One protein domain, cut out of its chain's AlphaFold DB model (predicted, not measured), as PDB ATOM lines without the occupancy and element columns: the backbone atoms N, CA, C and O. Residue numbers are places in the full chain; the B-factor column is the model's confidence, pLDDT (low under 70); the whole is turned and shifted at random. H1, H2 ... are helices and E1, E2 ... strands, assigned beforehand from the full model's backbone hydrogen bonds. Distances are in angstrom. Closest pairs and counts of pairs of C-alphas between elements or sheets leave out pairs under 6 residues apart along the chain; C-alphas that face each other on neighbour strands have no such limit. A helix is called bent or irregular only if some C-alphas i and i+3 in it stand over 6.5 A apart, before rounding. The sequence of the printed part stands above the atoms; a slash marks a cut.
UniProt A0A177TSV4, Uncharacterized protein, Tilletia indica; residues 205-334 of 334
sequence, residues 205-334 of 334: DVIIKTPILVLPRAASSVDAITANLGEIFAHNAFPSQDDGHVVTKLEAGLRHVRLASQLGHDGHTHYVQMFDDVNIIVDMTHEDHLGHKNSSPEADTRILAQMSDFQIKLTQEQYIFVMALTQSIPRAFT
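Overview. This is residues 205 to 334 of the 334 residues of an uncharacterized protein of Tilletia indica (UniProt A0A177TSV4). A long, narrow, twisted sheet, bent like a shallow V, is built along the hairpin of two very long strands, E5 and E6. E4 with E1 and E3 with E2 line different parts of E5, E7 lines part of E6, and the one helix, H1, crosses over the half that holds E2 and E3. The printed part has 130 residues with seven named strands, E1 to E7, followed along the chain by one named helix, H1; the sheet is branched, E5 having three neighbours, E3, E4 and E6, and its neighbour pairs are antiparallel; the class is mostly strand. The whole is a rod spanning 70 by 30 by 25 A, only just loose and close to extended, with a radius of gyration of the C-alphas of 20.6 A.

Arrangement. E5, residues 245 to 265, and E6, residues 268 to 289, form an antiparallel hairpin at 170 degrees, with N 250 and O 284 2.8 A apart. On one side of E5 the pairing is staggered. E4, residues 231 to 237, is antiparallel to E5 beside residues 248 to 255, with N 235 and O 251 2.9 A apart. E3, residues 224 to 228, is antiparallel to E5 beside residues 257 to 262, with N 226 and O 260 2.8 A apart. E3 runs on into E4 across a break of 2 residues, at 44 degrees. E1, residues 205 to 209, is an edge strand antiparallel to E4, with N 206 and O 234 2.8 A apart. E2, residues 211 to 216, forms a hairpin with E3, with N 213 and O 227 2.8 A apart. E1 runs on into E2 at 54 degrees. On the other side of E6 from E5, E7, residues 301 to 307, is an antiparallel edge strand, with N 283 and O 304 2.8 A apart. H1, residues 316 to 332, is on the sheet at a height over the sheet of 9.5 A; it lies over E3 and, only just, over E5, where 3 of its C-alphas fall. It runs across the strands, at 78 degrees to E3 on the local plane. The closest C-alphas of H1 and E5 are those of Gln 318 and Ser 261, 7.1 A apart. In H1, 11 of 13 O i to N i+4 pairs are within hydrogen-bond range.

Along the chain. E1 begins at C-alpha 205, (148.694, 108.083, 151.502), and is 13.3 A long; E2 is 16.2 A, E3 12.6 A, E4 19.9 A and E7 20.0 A. E5 is 60.4 A long and ends at C-alpha 265, (127.730, 141.984, 132.212); E6 is 61.3 A long. H1 is 25.0 A long and ends at C-alpha 332, (123.418, 123.751, 153.154).

Size, cuts and confidence. The two C-alphas farthest apart, those of Gly 267 and Lys 293, are 70.6 A apart. The printed part has no cut, and the link from E6 to E7, 11 residues, is long. Mean pLDDT of the printed part is 84.4; residues 240 to 244, 290 to 299 and 333 to 334 are under 70.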
ATOM      1  N   ASP A 205     147.993 107.146 152.382       74.56
ATOM      2  CA  ASP A 205     148.694 108.083 151.502       74.56
ATOM      3  C   ASP A 205     147.782 108.300 150.290       74.56
ATOM      4  O   ASP A 205     147.536 107.386 149.495       74.56
ATOM      5  N   VAL A 206     147.153 109.470 150.246       74.81
ATOM      6  CA  VAL A 206     146.080 109.813 149.317       74.81
ATOM      7  C   VAL A 206     146.478 111.064 148.557       74.81
ATOM      8  O   VAL A 206     146.791 112.086 149.159       74.81
ATOM      9  N   ILE A 207     146.392 111.000 147.228       75.69
ATOM     10  CA  ILE A 207     146.623 112.139 146.336       75.69
ATOM     11  C   ILE A 207     145.501 112.194 145.298       75.69
ATOM     12  O   ILE A 207     145.267 111.235 144.558       75.69
ATOM     13  N   ILE A 208     144.821 113.335 145.216       76.62
ATOM     14  CA  ILE A 208     143.758 113.621 144.254       76.62
ATOM     15  C   ILE A 208     144.199 114.797 143.391       76.62
ATOM     16  O   ILE A 208     144.325 115.924 143.864       76.62
ATOM     17  N   LYS A 209     144.386 114.542 142.097       78.31
ATOM     18  CA  LYS A 209     144.844 115.557 141.148       78.31
ATOM     19  C   LYS A 209     143.689 116.237 140.431       78.31
ATOM     20  O   LYS A 209     142.714 115.610 140.020       78.31
ATOM     21  N   THR A 210     143.854 117.532 140.220       82.88
ATOM     22  CA  THR A 210     142.959 118.438 139.500       82.88
ATOM     23  C   THR A 210     141.490 118.377 139.938       82.88
ATOM     24  O   THR A 210     140.610 118.209 139.093       82.88
ATOM     25  N   PRO A 211     141.160 118.500 141.235       81.25
ATOM     26  CA  PRO A 211     139.782 118.762 141.607       81.25
ATOM     27  C   PRO A 211     139.407 120.208 141.260       81.25
ATOM     28  O   PRO A 211     140.215 121.125 141.350       81.25
ATOM     29  N   ILE A 212     138.166 120.414 140.858       83.19
ATOM     30  CA  ILE A 212     137.586 121.671 140.409       83.19
ATOM     31  C   ILE A 212     136.285 121.830 141.183       83.19
ATOM     32  O   ILE A 212     135.428 120.953 141.143       83.19
ATOM     33  N   LEU A 213     136.119 122.940 141.882       86.88
ATOM     34  CA  LEU A 213     134.888 123.308 142.561       86.88
ATOM     35  C   LEU A 213     134.283 124.511 141.840       86.88
ATOM     36  O   LEU A 213     134.929 125.543 141.705       86.88
ATOM     37  N   VAL A 214     133.051 124.380 141.370       89.06
ATOM     38  CA  VAL A 214     132.286 125.433 140.708       89.06
ATOM     39  C   VAL A 214     131.184 125.885 141.658       89.06
ATOM     40  O   VAL A 214     130.380 125.081 142.126       89.06
ATOM     41  N   LEU A 215     131.152 127.179 141.938       89.56
ATOM     42  CA  LEU A 215     130.202 127.851 142.813       89.56
ATOM     43  C   LEU A 215     129.372 128.810 141.945       89.56
ATOM     44  O   LEU A 215     129.793 129.949 141.736       89.56
ATOM     45  N   PRO A 216     128.256 128.359 141.347       89.06
ATOM     46  CA  PRO A 216     127.404 129.209 140.528       89.06
ATOM     47  C   PRO A 216     126.618 130.208 141.390       89.06
ATOM     48  O   PRO A 216     126.249 129.912 142.526       89.06
ATOM     49  N   ARG A 217     126.319 131.391 140.838       85.38
ATOM     50  CA  ARG A 217     125.560 132.457 141.523       85.38
ATOM     51  C   ARG A 217     124.128 132.010 141.831       85.38
ATOM     52  O   ARG A 217     123.554 132.391 142.843       85.38
ATOM     53  N   ALA A 218     123.567 131.184 140.949       81.50
ATOM     54  CA  ALA A 218     122.292 130.489 141.099       81.50
ATOM     55  C   ALA A 218     122.317 129.201 140.258       81.50
ATOM     56  O   ALA A 218     123.149 129.078 139.363       81.50
ATOM     57  N   ALA A 219     121.395 128.262 140.495       73.25
ATOM     58  CA  ALA A 219     121.413 126.926 139.877       73.25
ATOM     59  C   ALA A 219     121.509 126.915 138.335       73.25
ATOM     60  O   ALA A 219     122.123 126.015 137.771       73.25
ATOM     61  N   SER A 220     120.929 127.908 137.660       77.19
ATOM     62  CA  SER A 220     120.945 128.058 136.197       77.19
ATOM     63  C   SER A 220     121.851 129.190 135.700       77.19
ATOM     64  O   SER A 220     121.840 129.505 134.510       77.19
ATOM     65  N   SER A 221     122.606 129.836 136.592       82.62
ATOM     66  CA  SER A 221     123.430 130.982 136.221       82.62
ATOM     67  C   SER A 221     124.720 130.548 135.534       82.62
ATOM     68  O   SER A 221     125.369 129.586 135.944       82.62
ATOM     69  N   VAL A 222     125.108 131.305 134.508       84.19
ATOM     70  CA  VAL A 222     126.446 131.231 133.905       84.19
ATOM     71  C   VAL A 222     127.499 131.926 134.767       84.19
ATOM     72  O   VAL A 222     128.690 131.669 134.599       84.19
ATOM     73  N   ASP A 223     127.063 132.781 135.696       91.25
ATOM     74  CA  ASP A 223     127.944 133.425 136.654       91.25
ATOM     75  C   ASP A 223     128.415 132.400 137.674       91.25
ATOM     76  O   ASP A 223     127.603 131.808 138.390       91.25
ATOM     77  N   ALA A 224     129.724 132.217 137.779       93.19
ATOM     78  CA  ALA A 224     130.299 131.259 138.703       93.19
ATOM     79  C   ALA A 224     131.679 131.682 139.194       93.19
ATOM     80  O   ALA A 224     132.473 132.283 138.473       93.19
ATOM     81  N   ILE A 225     131.992 131.285 140.423       94.12
ATOM     82  CA  ILE A 225     133.357 131.255 140.936       94.12
ATOM     83  C   ILE A 225     133.857 129.817 140.831       94.12
ATOM     84  O   ILE A 225     133.223 128.890 141.321       94.12
ATOM     85  N   THR A 226     134.988 129.617 140.168       93.00
ATOM     86  CA  THR A 226     135.616 128.309 139.981       93.00
ATOM     87  C   THR A 226     136.936 128.255 140.735       93.00
ATOM     88  O   THR A 226     137.846 129.035 140.452       93.00
ATOM     89  N   ALA A 227     137.050 127.312 141.667       92.25
ATOM     90  CA  ALA A 227     138.288 126.962 142.344       92.25
ATOM     91  C   ALA A 227     138.886 125.710 141.695       92.25
ATOM     92  O   ALA A 227     138.335 124.617 141.807       92.25
ATOM     93  N   ASN A 228     140.021 125.850 141.022       91.88
ATOM     94  CA  ASN A 228     140.851 124.710 140.657       91.88
ATOM     95  C   ASN A 228     141.727 124.401 141.867       91.88
ATOM     96  O   ASN A 228     142.603 125.184 142.210       91.88
ATOM     97  N   LEU A 229     141.474 123.277 142.524       91.19
ATOM     98  CA  LEU A 229     142.120 122.897 143.779       91.19
ATOM     99  C   LEU A 229     143.517 122.288 143.585       91.19
ATOM    100  O   LEU A 229     144.112 121.859 144.564       91.19
ATOM    101  N   GLY A 230     144.006 122.222 142.341       90.00
ATOM    102  CA  GLY A 230     145.333 121.717 141.992       90.00
ATOM    103  C   GLY A 230     145.539 120.266 142.425       90.00
ATOM    104  O   GLY A 230     145.169 119.358 141.686       90.00
ATOM    105  N   GLU A 231     146.101 120.033 143.604       89.06
ATOM    106  CA  GLU A 231     146.282 118.709 144.207       89.06
ATOM    107  C   GLU A 231     145.772 118.699 145.654       89.06
ATOM    108  O   GLU A 231     146.200 119.519 146.457       89.06
ATOM    109  N   ILE A 232     144.892 117.753 145.996       85.50
ATOM    110  CA  ILE A 232     144.554 117.431 147.392       85.50
ATOM    111  C   ILE A 232     145.441 116.274 147.808       85.50
ATOM    112  O   ILE A 232     145.486 115.266 147.103       85.50
ATOM    113  N   PHE A 233     146.097 116.384 148.953       83.69
ATOM    114  CA  PHE A 233     146.905 115.302 149.491       83.69
ATOM    115  C   PHE A 233     146.626 115.093 150.978       83.69
ATOM    116  O   PHE A 233     146.238 116.026 151.681       83.69
ATOM    117  N   ALA A 234     146.793 113.859 151.443       84.88
ATOM    118  CA  ALA A 234     146.738 113.499 152.853       84.88
ATOM    119  C   ALA A 234     147.568 112.237 153.090       84.88
ATOM    120  O   ALA A 234     147.334 111.218 152.439       84.88
ATOM    121  N   HIS A 235     148.498 112.282 154.036       81.94
ATOM    122  CA  HIS A 235     149.272 111.117 154.453       81.94
ATOM    123  C   HIS A 235     149.528 111.126 155.957       81.94
ATOM    124  O   HIS A 235     149.463 112.174 156.599       81.94
ATOM    125  N   ASN A 236     149.793 109.957 156.537       83.56
ATOM    126  CA  ASN A 236     150.116 109.851 157.955       83.56
ATOM    127  C   ASN A 236     151.333 108.965 158.249       83.56
ATOM    128  O   ASN A 236     151.648 108.019 157.533       83.56
ATOM    129  N   ALA A 237     151.989 109.251 159.372       84.50
ATOM    130  CA  ALA A 237     153.159 108.546 159.874       84.50
ATOM    131  C   ALA A 237     153.067 108.310 161.391       84.50
ATOM    132  O   ALA A 237     152.401 109.044 162.118       84.50
ATOM    133  N   PHE A 238     153.793 107.301 161.880       82.25
ATOM    134  CA  PHE A 238     153.826 106.912 163.296       82.25
ATOM    135  C   PHE A 238     155.281 106.922 163.810       82.25
ATOM    136  O   PHE A 238     155.929 105.872 163.786       82.25
ATOM    137  N   PRO A 239     155.842 108.095 164.174       76.56
ATOM    138  CA  PRO A 239     157.284 108.274 164.393       76.56
ATOM    139  C   PRO A 239     157.828 107.733 165.724       76.56
ATOM    140  O   PRO A 239     158.993 107.344 165.760       76.56
ATOM    141  N   SER A 240     157.020 107.684 166.788       69.25
ATOM    142  CA  SER A 240     157.440 107.212 168.117       69.25
ATOM    143  C   SER A 240     156.463 106.171 168.649       69.25
ATOM    144  O   SER A 240     155.247 106.314 168.492       69.25
ATOM    145  N   GLN A 241     157.007 105.112 169.251       62.16
ATOM    146  CA  GLN A 241     156.236 104.086 169.939       62.16
ATOM    147  C   GLN A 241     157.071 103.482 171.071       62.16
ATOM    148  O   GLN A 241     157.968 102.690 170.794       62.16
ATOM    149  N   ASP A 242     156.707 103.800 172.307       62.28
ATOM    150  CA  ASP A 242     157.079 103.025 173.495       62.28
ATOM    151  C   ASP A 242     155.817 102.356 174.064       62.28
ATOM    152  O   ASP A 242     154.695 102.705 173.678       62.28
ATOM    153  N   ASP A 243     155.978 101.351 174.933       57.66
ATOM    154  CA  ASP A 243     154.856 100.652 175.581       57.66
ATOM    155  C   ASP A 243     153.994 101.666 176.362       57.66
ATOM    156  O   ASP A 243     154.322 102.048 177.481       57.66
ATOM    157  N   GLY A 244     152.902 102.134 175.743       63.09
ATOM    158  CA  GLY A 244     151.939 103.071 176.332       63.09
ATOM    159  C   GLY A 244     151.860 104.467 175.694       63.09
ATOM    160  O   GLY A 244     151.021 105.257 176.118       63.09
ATOM    161  N   HIS A 245     152.666 104.783 174.671       70.75
ATOM    162  CA  HIS A 245     152.609 106.074 173.962       70.75
ATOM    163  C   HIS A 245     152.618 105.877 172.446       70.75
ATOM    164  O   HIS A 245     153.549 105.289 171.889       70.75
ATOM    165  N   VAL A 246     151.570 106.349 171.771       75.00
ATOM    166  CA  VAL A 246     151.464 106.303 170.308       75.00
ATOM    167  C   VAL A 246     151.369 107.720 169.772       75.00
ATOM    168  O   VAL A 246     150.394 108.417 170.022       75.00
ATOM    169  N   VAL A 247     152.356 108.119 168.970       81.50
ATOM    170  CA  VAL A 247     152.312 109.391 168.243       81.50
ATOM    171  C   VAL A 247     151.858 109.141 166.811       81.50
ATOM    172  O   VAL A 247     152.478 108.361 166.084       81.50
ATOM    173  N   THR A 248     150.816 109.846 166.385       82.44
ATOM    174  CA  THR A 248     150.355 109.903 164.996       82.44
ATOM    175  C   THR A 248     150.624 111.293 164.439       82.44
ATOM    176  O   THR A 248     150.145 112.284 164.981       82.44
ATOM    177  N   LYS A 249     151.373 111.374 163.339       88.56
ATOM    178  CA  LYS A 249     151.525 112.598 162.547       88.56
ATOM    179  C   LYS A 249     150.711 112.477 161.270       88.56
ATOM    180  O   LYS A 249     150.805 111.463 160.588       88.56
ATOM    181  N   LEU A 250     149.933 113.497 160.956       86.81
ATOM    182  CA  LEU A 250     149.124 113.629 159.754       86.81
ATOM    183  C   LEU A 250     149.537 114.920 159.056       86.81
ATOM    184  O   LEU A 250     149.589 115.965 159.696       86.81
ATOM    185  N   GLU A 251     149.775 114.852 157.757       91.69
ATOM    186  CA  GLU A 251     149.931 116.027 156.908       91.69
ATOM    187  C   GLU A 251     148.890 115.933 155.794       91.69
ATOM    188  O   GLU A 251     148.795 114.930 155.081       91.69
ATOM    189  N   ALA A 252     148.077 116.973 155.656       91.25
ATOM    190  CA  ALA A 252     147.075 117.068 154.609       91.25
ATOM    191  C   ALA A 252     147.000 118.489 154.067       91.25
ATOM    192  O   ALA A 252     147.262 119.455 154.780       91.25
ATOM    193  N   GLY A 253     146.617 118.646 152.807       93.50
ATOM    194  CA  GLY A 253     146.590 119.971 152.221       93.50
ATOM    195  C   GLY A 253     146.091 120.041 150.794       93.50
ATOM    196  O   GLY A 253     145.695 119.051 150.175       93.50
ATOM    197  N   LEU A 254     146.127 121.268 150.290       94.38
ATOM    198  CA  LEU A 254     145.853 121.653 148.919       94.38
ATOM    199  C   LEU A 254     147.105 122.317 148.343       94.38
ATOM    200  O   LEU A 254     147.692 123.184 148.991       94.38
ATOM    201  N   ARG A 255     147.499 121.946 147.125       94.62
ATOM    202  CA  ARG A 255     148.601 122.587 146.393       94.62
ATOM    203  C   ARG A 255     148.107 123.187 145.091       94.62
ATOM    204  O   ARG A 255     147.235 122.606 144.450       94.62
ATOM    205  N   HIS A 256     148.714 124.294 144.671       95.44
ATOM    206  CA  HIS A 256     148.439 124.963 143.398       95.44
ATOM    207  C   HIS A 256     146.966 125.371 143.231       95.44
ATOM    208  O   HIS A 256     146.366 125.176 142.169       95.44
ATOM    209  N   VAL A 257     146.358 125.912 144.293       95.69
ATOM    210  CA  VAL A 257     144.962 126.349 144.251       95.69
ATOM    211  C   VAL A 257     144.851 127.658 143.476       95.69
ATOM    212  O   VAL A 257     145.502 128.650 143.795       95.69
ATOM    213  N   ARG A 258     143.959 127.678 142.487       95.56
ATOM    214  CA  ARG A 258     143.619 128.855 141.685       95.56
ATOM    215  C   ARG A 258     142.137 129.148 141.791       95.56
ATOM    216  O   ARG A 258     141.319 128.249 141.600       95.56
ATOM    217  N   LEU A 259     141.786 130.414 141.984       95.44
ATOM    218  CA  LEU A 259     140.399 130.867 142.005       95.44
ATOM    219  C   LEU A 259     140.149 131.872 140.890       95.44
ATOM    220  O   LEU A 259     140.903 132.831 140.716       95.44
ATOM    221  N   ALA A 260     139.065 131.676 140.150       96.06
ATOM    222  CA  ALA A 260     138.636 132.607 139.121       96.06
ATOM    223  C   ALA A 260     137.125 132.817 139.150       96.06
ATOM    224  O   ALA A 260     136.368 131.876 139.375       96.06
ATOM    225  N   SER A 261     136.685 134.039 138.870       95.81
ATOM    226  CA  SER A 261     135.278 134.351 138.629       95.81
ATOM    227  C   SER A 261     135.009 134.474 137.136       95.81
ATOM    228  O   SER A 261     135.800 135.082 136.413       95.81
ATOM    229  N   GLN A 262     133.852 133.991 136.715       95.12
ATOM    230  CA  GLN A 262     133.253 134.231 135.415       95.12
ATOM    231  C   GLN A 262     131.913 134.924 135.660       95.12
ATOM    232  O   GLN A 262     131.046 134.308 136.269       95.12
ATOM    233  N   LEU A 263     131.752 136.183 135.237       93.56
ATOM    234  CA  LEU A 263     130.525 136.966 135.446       93.56
ATOM    235  C   LEU A 263     130.053 137.612 134.141       93.56
ATOM    236  O   LEU A 263     130.853 138.180 133.399       93.56
ATOM    237  N   GLY A 264     128.758 137.534 133.856       88.62
ATOM    238  CA  GLY A 264     128.111 138.210 132.742       88.62
ATOM    239  C   GLY A 264     127.791 139.669 133.069       88.62
ATOM    240  O   GLY A 264     127.209 139.967 134.108       88.62
ATOM    241  N   HIS A 265     128.138 140.581 132.164       82.88
ATOM    242  CA  HIS A 265     127.730 141.984 132.212       82.88
ATOM    243  C   HIS A 265     127.597 142.520 130.781       82.88
ATOM    244  O   HIS A 265     128.471 142.264 129.955       82.88
ATOM    245  N   ASP A 266     126.495 143.209 130.474       82.88
ATOM    246  CA  ASP A 266     126.205 143.802 129.155       82.88
ATOM    247  C   ASP A 266     126.361 142.841 127.963       82.88
ATOM    248  O   ASP A 266     126.873 143.187 126.902       82.88
ATOM    249  N   GLY A 267     125.940 141.585 128.140       82.38
ATOM    250  CA  GLY A 267     126.047 140.549 127.107       82.38
ATOM    251  C   GLY A 267     127.457 139.972 126.917       82.38
ATOM    252  O   GLY A 267     127.625 139.029 126.144       82.38
ATOM    253  N   HIS A 268     128.455 140.466 127.656       86.88
ATOM    254  CA  HIS A 268     129.822 139.955 127.658       86.88
ATOM    255  C   HIS A 268     130.126 139.160 128.930       86.88
ATOM    256  O   HIS A 268     129.703 139.498 130.034       86.88
ATOM    257  N   THR A 269     130.900 138.088 128.785       88.94
ATOM    258  CA  THR A 269     131.418 137.327 129.924       88.94
ATOM    259  C   THR A 269     132.792 137.855 130.312       88.94
ATOM    260  O   THR A 269     133.724 137.834 129.512       88.94
ATOM    261  N   HIS A 270     132.927 138.275 131.561       90.44
ATOM    262  CA  HIS A 270     134.166 138.761 132.143       90.44
ATOM    263  C   HIS A 270     134.808 137.662 132.984       90.44
ATOM    264  O   HIS A 270     134.185 137.106 133.890       90.44
ATOM    265  N   TYR A 271     136.070 137.365 132.685       93.62
ATOM    266  CA  TYR A 271     136.879 136.415 133.433       93.62
ATOM    267  C   TYR A 271     137.898 137.165 134.286       93.62
ATOM    268  O   TYR A 271     138.677 137.967 133.773       93.62
ATOM    269  N   VAL A 272     137.917 136.883 135.587       94.69
ATOM    270  CA  VAL A 272     138.886 137.461 136.523       94.69
ATOM    271  C   VAL A 272     139.533 136.332 137.305       94.69
ATOM    272  O   VAL A 272     138.867 135.654 138.084       94.69
ATOM    273  N   GLN A 273     140.839 136.147 137.122       95.75
ATOM    274  CA  GLN A 273     141.638 135.317 138.019       95.75
ATOM    275  C   GLN A 273     141.813 136.077 139.335       95.75
ATOM    276  O   GLN A 273     142.520 137.085 139.391       95.75
ATOM    277  N   MET A 274     141.112 135.614 140.368       96.00
ATOM    278  CA  MET A 274     141.042 136.263 141.674       96.00
ATOM    279  C   MET A 274     142.334 136.034 142.450       96.00
ATOM    280  O   MET A 274     142.883 136.980 142.997       96.00
ATOM    281  N   PHE A 275     142.847 134.806 142.446       96.12
ATOM    282  CA  PHE A 275     144.182 134.477 142.941       96.12
ATOM    283  C   PHE A 275     144.710 133.221 142.247       96.12
ATOM    284  O   PHE A 275     143.953 132.478 141.612       96.12
ATOM    285  N   ASP A 276     146.010 132.992 142.373       95.00
ATOM    286  CA  ASP A 276     146.693 131.849 141.779       95.00
ATOM    287  C   ASP A 276     147.745 131.290 142.725       95.00
ATOM    288  O   ASP A 276     148.296 132.033 143.533       95.00
ATOM    289  N   ASP A 277     148.012 130.001 142.553       94.88
ATOM    290  CA  ASP A 277     149.080 129.253 143.209       94.88
ATOM    291  C   ASP A 277     149.109 129.385 144.740       94.88
ATOM    292  O   ASP A 277     150.132 129.681 145.352       94.88
ATOM    293  N   VAL A 278     147.955 129.151 145.369       96.19
ATOM    294  CA  VAL A 278     147.845 129.115 146.832       96.19
ATOM    295  C   VAL A 278     148.010 127.688 147.335       96.19
ATOM    296  O   VAL A 278     147.323 126.772 146.877       96.19
ATOM    297  N   ASN A 279     148.895 127.506 148.308       95.94
ATOM    298  CA  ASN A 279     149.099 126.249 149.012       95.94
ATOM    299  C   ASN A 279     148.530 126.365 150.424       95.94
ATOM    300  O   ASN A 279     148.749 127.367 151.100       95.94
ATOM    301  N   ILE A 280     147.812 125.338 150.866       95.75
ATOM    302  CA  ILE A 280     147.253 125.229 152.214       95.75
ATOM    303  C   ILE A 280     147.716 123.892 152.768       95.75
ATOM    304  O   ILE A 280     147.447 122.860 152.162       95.75
ATOM    305  N   ILE A 281     148.410 123.904 153.898       96.19
ATOM    306  CA  ILE A 281     148.959 122.703 154.528       96.19
ATOM    307  C   ILE A 281     148.497 122.679 155.977       96.19
ATOM    308  O   ILE A 281     148.491 123.703 156.658       96.19
ATOM    309  N   VAL A 282     148.068 121.511 156.430       96.38
ATOM    310  CA  VAL A 282     147.681 121.242 157.806       96.38
ATOM    311  C   VAL A 282     148.514 120.074 158.302       96.38
ATOM    312  O   VAL A 282     148.366 118.950 157.824       96.38
ATOM    313  N   ASP A 283     149.348 120.359 159.292       94.12
ATOM    314  CA  ASP A 283     150.090 119.374 160.061       94.12
ATOM    315  C   ASP A 283     149.362 119.122 161.379       94.12
ATOM    316  O   ASP A 283     149.073 120.043 162.145       94.12
ATOM    317  N   MET A 284     149.071 117.864 161.672       91.00
ATOM    318  CA  MET A 284     148.458 117.435 162.919       91.00
ATOM    319  C   MET A 284     149.350 116.398 163.592       91.00
ATOM    320  O   MET A 284     149.782 115.431 162.972       91.00
ATOM    321  N   THR A 285     149.619 116.586 164.880       89.06
ATOM    322  CA  THR A 285     150.231 115.571 165.744       89.06
ATOM    323  C   THR A 285     149.232 115.203 166.826       89.06
ATOM    324  O   THR A 285     148.719 116.086 167.509       89.06
ATOM    325  N   HIS A 286     148.953 113.914 166.957       84.69
ATOM    326  CA  HIS A 286     148.078 113.347 167.971       84.69
ATOM    327  C   HIS A 286     148.864 112.347 168.818       84.69
ATOM    328  O   HIS A 286     149.606 111.533 168.261       84.69
ATOM    329  N   GLU A 287     148.726 112.421 170.135       81.56
ATOM    330  CA  GLU A 287     149.417 111.566 171.097       81.56
ATOM    331  C   GLU A 287     148.393 110.794 171.933       81.56
ATOM    332  O   GLU A 287     147.589 111.386 172.646       81.56
ATOM    333  N   ASP A 288     148.437 109.465 171.846       73.19
ATOM    334  CA  ASP A 288     147.607 108.566 172.647       73.19
ATOM    335  C   ASP A 288     148.428 107.989 173.809       73.19
ATOM    336  O   ASP A 288     149.419 107.278 173.600       73.19
ATOM    337  N   HIS A 289     147.985 108.254 175.042       70.25
ATOM    338  CA  HIS A 289     148.573 107.727 176.277       70.25
ATOM    339  C   HIS A 289     147.787 106.504 176.779       70.25
ATOM    340  O   HIS A 289     146.828 106.611 177.544       70.25
ATOM    341  N   LEU A 290     148.203 105.307 176.369       60.38
ATOM    342  CA  LEU A 290     147.590 104.051 176.796       60.38
ATOM    343  C   LEU A 290     148.190 103.596 178.140       60.38
ATOM    344  O   LEU A 290     149.209 102.916 178.180       60.38
ATOM    345  N   GLY A 291     147.533 103.940 179.253       55.47
ATOM    346  CA  GLY A 291     147.691 103.217 180.527       55.47
ATOM    347  C   GLY A 291     148.602 103.819 181.607       55.47
ATOM    348  O   GLY A 291     148.720 103.217 182.676       55.47
ATOM    349  N   HIS A 292     149.190 105.004 181.423       52.97
ATOM    350  CA  HIS A 292     149.981 105.652 182.481       52.97
ATOM    351  C   HIS A 292     149.195 106.754 183.213       52.97
ATOM    352  O   HIS A 292     148.829 107.767 182.633       52.97
ATOM    353  N   LYS A 293     148.986 106.572 184.530       50.75
ATOM    354  CA  LYS A 293     148.305 107.513 185.454       50.75
ATOM    355  C   LYS A 293     149.021 108.858 185.678       50.75
ATOM    356  O   LYS A 293     148.501 109.690 186.412       50.75
ATOM    357  N   ASN A 294     150.174 109.076 185.050       53.28
ATOM    358  CA  ASN A 294     150.896 110.345 185.084       53.28
ATOM    359  C   ASN A 294     150.961 110.896 183.659       53.28
ATOM    360  O   ASN A 294     151.991 110.784 182.996       53.28
ATOM    361  N   SER A 295     149.845 111.439 183.175       54.94
ATOM    362  CA  SER A 295     149.844 112.214 181.941       54.94
ATOM    363  C   SER A 295     150.667 113.484 182.174       54.94
ATOM    364  O   SER A 295     150.449 114.226 183.135       54.94
ATOM    365  N   SER A 296     151.662 113.716 181.318       56.31
ATOM    366  CA  SER A 296     152.259 115.046 181.191       56.31
ATOM    367  C   SER A 296     151.139 116.031 180.818       56.31
ATOM    368  O   SER A 296     150.253 115.645 180.059       56.31
ATOM    369  N   PRO A 297     151.131 117.289 181.296       57.81
ATOM    370  CA  PRO A 297     150.122 118.292 180.924       57.81
ATOM    371  C   PRO A 297     150.238 118.780 179.464       57.81
ATOM    372  O   PRO A 297     149.777 119.872 179.132       57.81
ATOM    373  N   GLU A 298     150.901 118.021 178.592       62.66
ATOM    374  CA  GLU A 298     151.042 118.359 177.182       62.66
ATOM    375  C   GLU A 298     149.743 118.094 176.414       62.66
ATOM    376  O   GLU A 298     148.948 117.235 176.769       62.66
ATOM    377  N   ALA A 299     149.500 118.888 175.371       64.81
ATOM    378  CA  ALA A 299     148.293 118.761 174.570       64.81
ATOM    379  C   ALA A 299     148.317 117.466 173.744       64.81
ATOM    380  O   ALA A 299     149.168 117.324 172.864       64.81
ATOM    381  N   ASP A 300     147.316 116.606 173.949       78.81
ATOM    382  CA  ASP A 300     147.113 115.351 173.206       78.81
ATOM    383  C   ASP A 300     146.954 115.567 171.691       78.81
ATOM    384  O   ASP A 300     147.105 114.651 170.889       78.81
ATOM    385  N   THR A 301     146.602 116.782 171.258       83.88
ATOM    386  CA  THR A 301     146.484 117.137 169.839       83.88
ATOM    387  C   THR A 301     147.076 118.511 169.574       83.88
ATOM    388  O   THR A 301     146.716 119.501 170.210       83.88
ATOM    389  N   ARG A 302     147.951 118.587 168.573       89.00
ATOM    390  CA  ARG A 302     148.543 119.825 168.064       89.00
ATOM    391  C   ARG A 302     148.228 119.939 166.580       89.00
ATOM    392  O   ARG A 302     148.516 119.014 165.827       89.00
ATOM    393  N   ILE A 303     147.644 121.061 166.166       91.88
ATOM    394  CA  ILE A 303     147.299 121.342 164.768       91.88
ATOM    395  C   ILE A 303     148.006 122.630 164.361       91.88
ATOM    396  O   ILE A 303     147.828 123.665 165.001       91.88
ATOM    397  N   LEU A 304     148.785 122.566 163.289       94.12
ATOM    398  CA  LEU A 304     149.416 123.706 162.647       94.12
ATOM    399  C   LEU A 304     148.858 123.815 161.230       94.12
ATOM    400  O   LEU A 304     149.082 122.944 160.400       94.12
ATOM    401  N   ALA A 305     148.127 124.891 160.956       94.38
ATOM    402  CA  ALA A 305     147.654 125.204 159.615       94.38
ATOM    403  C   ALA A 305     148.473 126.365 159.050       94.38
ATOM    404  O   ALA A 305     148.644 127.393 159.708       94.38
ATOM    405  N   GLN A 306     148.967 126.202 157.831       95.62
ATOM    406  CA  GLN A 306     149.742 127.198 157.108       95.62
ATOM    407  C   GLN A 306     149.148 127.410 155.722       95.62
ATOM    408  O   GLN A 306     148.609 126.496 155.097       95.62
ATOM    409  N   MET A 307     149.253 128.639 155.237       95.06
ATOM    410  CA  MET A 307     148.838 129.030 153.898       95.06
ATOM    411  C   MET A 307     149.933 129.904 153.296       95.06
ATOM    412  O   MET A 307     150.529 130.710 154.008       95.06
ATOM    413  N   SER A 308     150.215 129.737 152.008       95.88
ATOM    414  CA  SER A 308     151.140 130.621 151.297       95.88
ATOM    415  C   SER A 308     150.557 132.027 151.148       95.88
ATOM    416  O   SER A 308     149.349 132.184 150.960       95.88
ATOM    417  N   ASP A 309     151.419 133.042 151.143       94.06
ATOM    418  CA  ASP A 309     151.011 134.409 150.824       94.06
ATOM    419  C   ASP A 309     150.351 134.475 149.443       94.06
ATOM    420  O   ASP A 309     150.792 133.836 148.485       94.06
ATOM    421  N   PHE A 310     149.295 135.277 149.328       92.69
ATOM    422  CA  PHE A 310     148.611 135.498 148.063       92.69
ATOM    423  C   PHE A 310     148.028 136.902 147.989       92.69
ATOM    424  O   PHE A 310     147.713 137.538 148.994       92.69
ATOM    425  N   GLN A 311     147.865 137.386 146.764       91.88
ATOM    426  CA  GLN A 311     147.138 138.615 146.487       91.88
ATOM    427  C   GLN A 311     145.796 138.264 145.869       91.88
ATOM    428  O   GLN A 311     145.727 137.456 144.941       91.88
ATOM    429  N   ILE A 312     144.739 138.902 146.363       93.00
ATOM    430  CA  ILE A 312     143.396 138.715 145.833       93.00
ATOM    431  C   ILE A 312     142.974 139.914 144.984       93.00
ATOM    432  O   ILE A 312     143.087 141.068 145.393       93.00
ATOM    433  N   LYS A 313     142.476 139.635 143.781       92.88
ATOM    434  CA  LYS A 313     141.884 140.609 142.864       92.88
ATOM    435  C   LYS A 313     140.369 140.489 142.933       92.88
ATOM    436  O   LYS A 313     139.805 139.483 142.506       92.88
ATOM    437  N   LEU A 314     139.720 141.520 143.464       92.12
ATOM    438  CA  LEU A 314     138.268 141.591 143.605       92.12
ATOM    439  C   LEU A 314     137.767 142.926 143.063       92.12
ATOM    440  O   LEU A 314     138.263 143.979 143.457       92.12
ATOM    441  N   THR A 315     136.752 142.890 142.206       92.25
ATOM    442  CA  THR A 315     135.865 144.041 142.010       92.25
ATOM    443  C   THR A 315     134.707 143.963 143.007       92.25
ATOM    444  O   THR A 315     134.535 142.964 143.714       92.25
ATOM    445  N   GLN A 316     133.877 145.004 143.038       92.06
ATOM    446  CA  GLN A 316     132.671 145.037 143.859       92.06
ATOM    447  C   GLN A 316     131.739 143.842 143.586       92.06
ATOM    448  O   GLN A 316     131.239 143.239 144.532       92.06
ATOM    449  N   GLU A 317     131.568 143.440 142.322       91.31
ATOM    450  CA  GLU A 317     130.723 142.294 141.954       91.31
ATOM    451  C   GLU A 317     131.266 140.967 142.504       91.31
ATOM    452  O   GLU A 317     130.503 140.174 143.062       91.31
ATOM    453  N   GLN A 318     132.585 140.726 142.426       93.94
ATOM    454  CA  GLN A 318     133.166 139.519 143.033       93.94
ATOM    455  C   GLN A 318     133.053 139.546 144.555       93.94
ATOM    456  O   GLN A 318     132.769 138.510 145.145       93.94
ATOM    457  N   TYR A 319     133.252 140.702 145.193       92.69
ATOM    458  CA  TYR A 319     133.120 140.820 146.644       92.69
ATOM    459  C   TYR A 319     131.703 140.463 147.109       92.69
ATOM    460  O   TYR A 319     131.541 139.620 147.991       92.69
ATOM    461  N   ILE A 320     130.676 141.037 146.470       92.69
ATOM    462  CA  ILE A 320     129.270 140.733 146.773       92.69
ATOM    463  C   ILE A 320     128.991 139.238 146.579       92.69
ATOM    464  O   ILE A 320     128.372 138.611 147.438       92.69
ATOM    465  N   PHE A 321     129.481 138.646 145.488       92.69
ATOM    466  CA  PHE A 321     129.274 137.226 145.220       92.69
ATOM    467  C   PHE A 321     129.973 136.332 146.260       92.69
ATOM    468  O   PHE A 321     129.348 135.433 146.818       92.69
ATOM    469  N   VAL A 322     131.232 136.604 146.611       91.56
ATOM    470  CA  VAL A 322     131.932 135.857 147.672       91.56
ATOM    471  C   VAL A 322     131.181 135.966 149.003       91.56
ATOM    472  O   VAL A 322     130.996 134.951 149.672       91.56
ATOM    473  N   MET A 323     130.682 137.151 149.368       92.00
ATOM    474  CA  MET A 323     129.880 137.333 150.586       92.00
ATOM    475  C   MET A 323     128.538 136.586 150.541       92.00
ATOM    476  O   MET A 323     128.078 136.074 151.558       92.00
ATOM    477  N   ALA A 324     127.903 136.470 149.375       89.38
ATOM    478  CA  ALA A 324     126.706 135.644 149.232       89.38
ATOM    479  C   ALA A 324     127.023 134.150 149.439       89.38
ATOM    480  O   ALA A 324     126.258 133.438 150.093       89.38
ATOM    481  N   LEU A 325     128.175 133.683 148.943       86.94
ATOM    482  CA  LEU A 325     128.622 132.296 149.106       86.94
ATOM    483  C   LEU A 325     128.948 131.947 150.562       86.94
ATOM    484  O   LEU A 325     128.578 130.867 151.024       86.94
ATOM    485  N   THR A 326     129.582 132.854 151.315       87.00
ATOM    486  CA  THR A 326     129.856 132.628 152.747       87.00
ATOM    487  C   THR A 326     128.574 132.482 153.567       87.00
ATOM    488  O   THR A 326     128.590 131.818 154.598       87.00
ATOM    489  N   GLN A 327     127.450 133.027 153.092       86.44
ATOM    490  CA  GLN A 327     126.132 132.841 153.701       86.44
ATOM    491  C   GLN A 327     125.389 131.602 153.186       86.44
ATOM    492  O   GLN A 327     124.603 131.019 153.930       86.44
ATOM    493  N   SER A 328     125.563 131.209 151.918       82.31
ATOM    494  CA  SER A 328     124.859 130.050 151.343       82.31
ATOM    495  C   SER A 328     125.470 128.719 151.766       82.31
ATOM    496  O   SER A 328     124.741 127.754 151.976       82.31
ATOM    497  N   ILE A 329     126.798 128.655 151.896       79.50
ATOM    498  CA  ILE A 329     127.501 127.413 152.238       79.50
ATOM    499  C   ILE A 329     127.032 126.868 153.597       79.50
ATOM    500  O   ILE A 329     126.572 125.728 153.613       79.50
ATOM    501  N   PRO A 330     127.038 127.637 154.707       82.56
ATOM    502  CA  PRO A 330     126.566 127.142 156.002       82.56
ATOM    503  C   PRO A 330     125.111 126.670 155.980       82.56
ATOM    504  O   PRO A 330     124.793 125.658 156.595       82.56
ATOM    505  N   ARG A 331     124.239 127.351 155.222       80.81
ATOM    506  CA  ARG A 331     122.817 126.993 155.099       80.81
ATOM    507  C   ARG A 331     122.578 125.629 154.456       80.81
ATOM    508  O   ARG A 331     121.526 125.040 154.679       80.81
ATOM    509  N   ALA A 332     123.523 125.111 153.673       72.75
ATOM    510  CA  ALA A 332     123.418 123.751 153.154       72.75
ATOM    511  C   ALA A 332     123.576 122.690 154.261       72.75
ATOM    512  O   ALA A 332     123.067 121.585 154.099       72.75
ATOM    513  N   PHE A 333     124.246 123.023 155.371       69.56
ATOM    514  CA  PHE A 333     124.544 122.112 156.485       69.56
ATOM    515  C   PHE A 333     123.546 122.182 157.652       69.56
ATOM    516  O   PHE A 333     123.701 121.433 158.616       69.56
ATOM    517  N   THR A 334     122.538 123.052 157.568       63.69
ATOM    518  CA  THR A 334     121.455 123.226 158.556       63.69
ATOM    519  C   THR A 334     120.111 122.837 157.958       63.69
ATOM    520  O   THR A 334     119.355 122.094 158.618       63.69
TER     521      THR A 334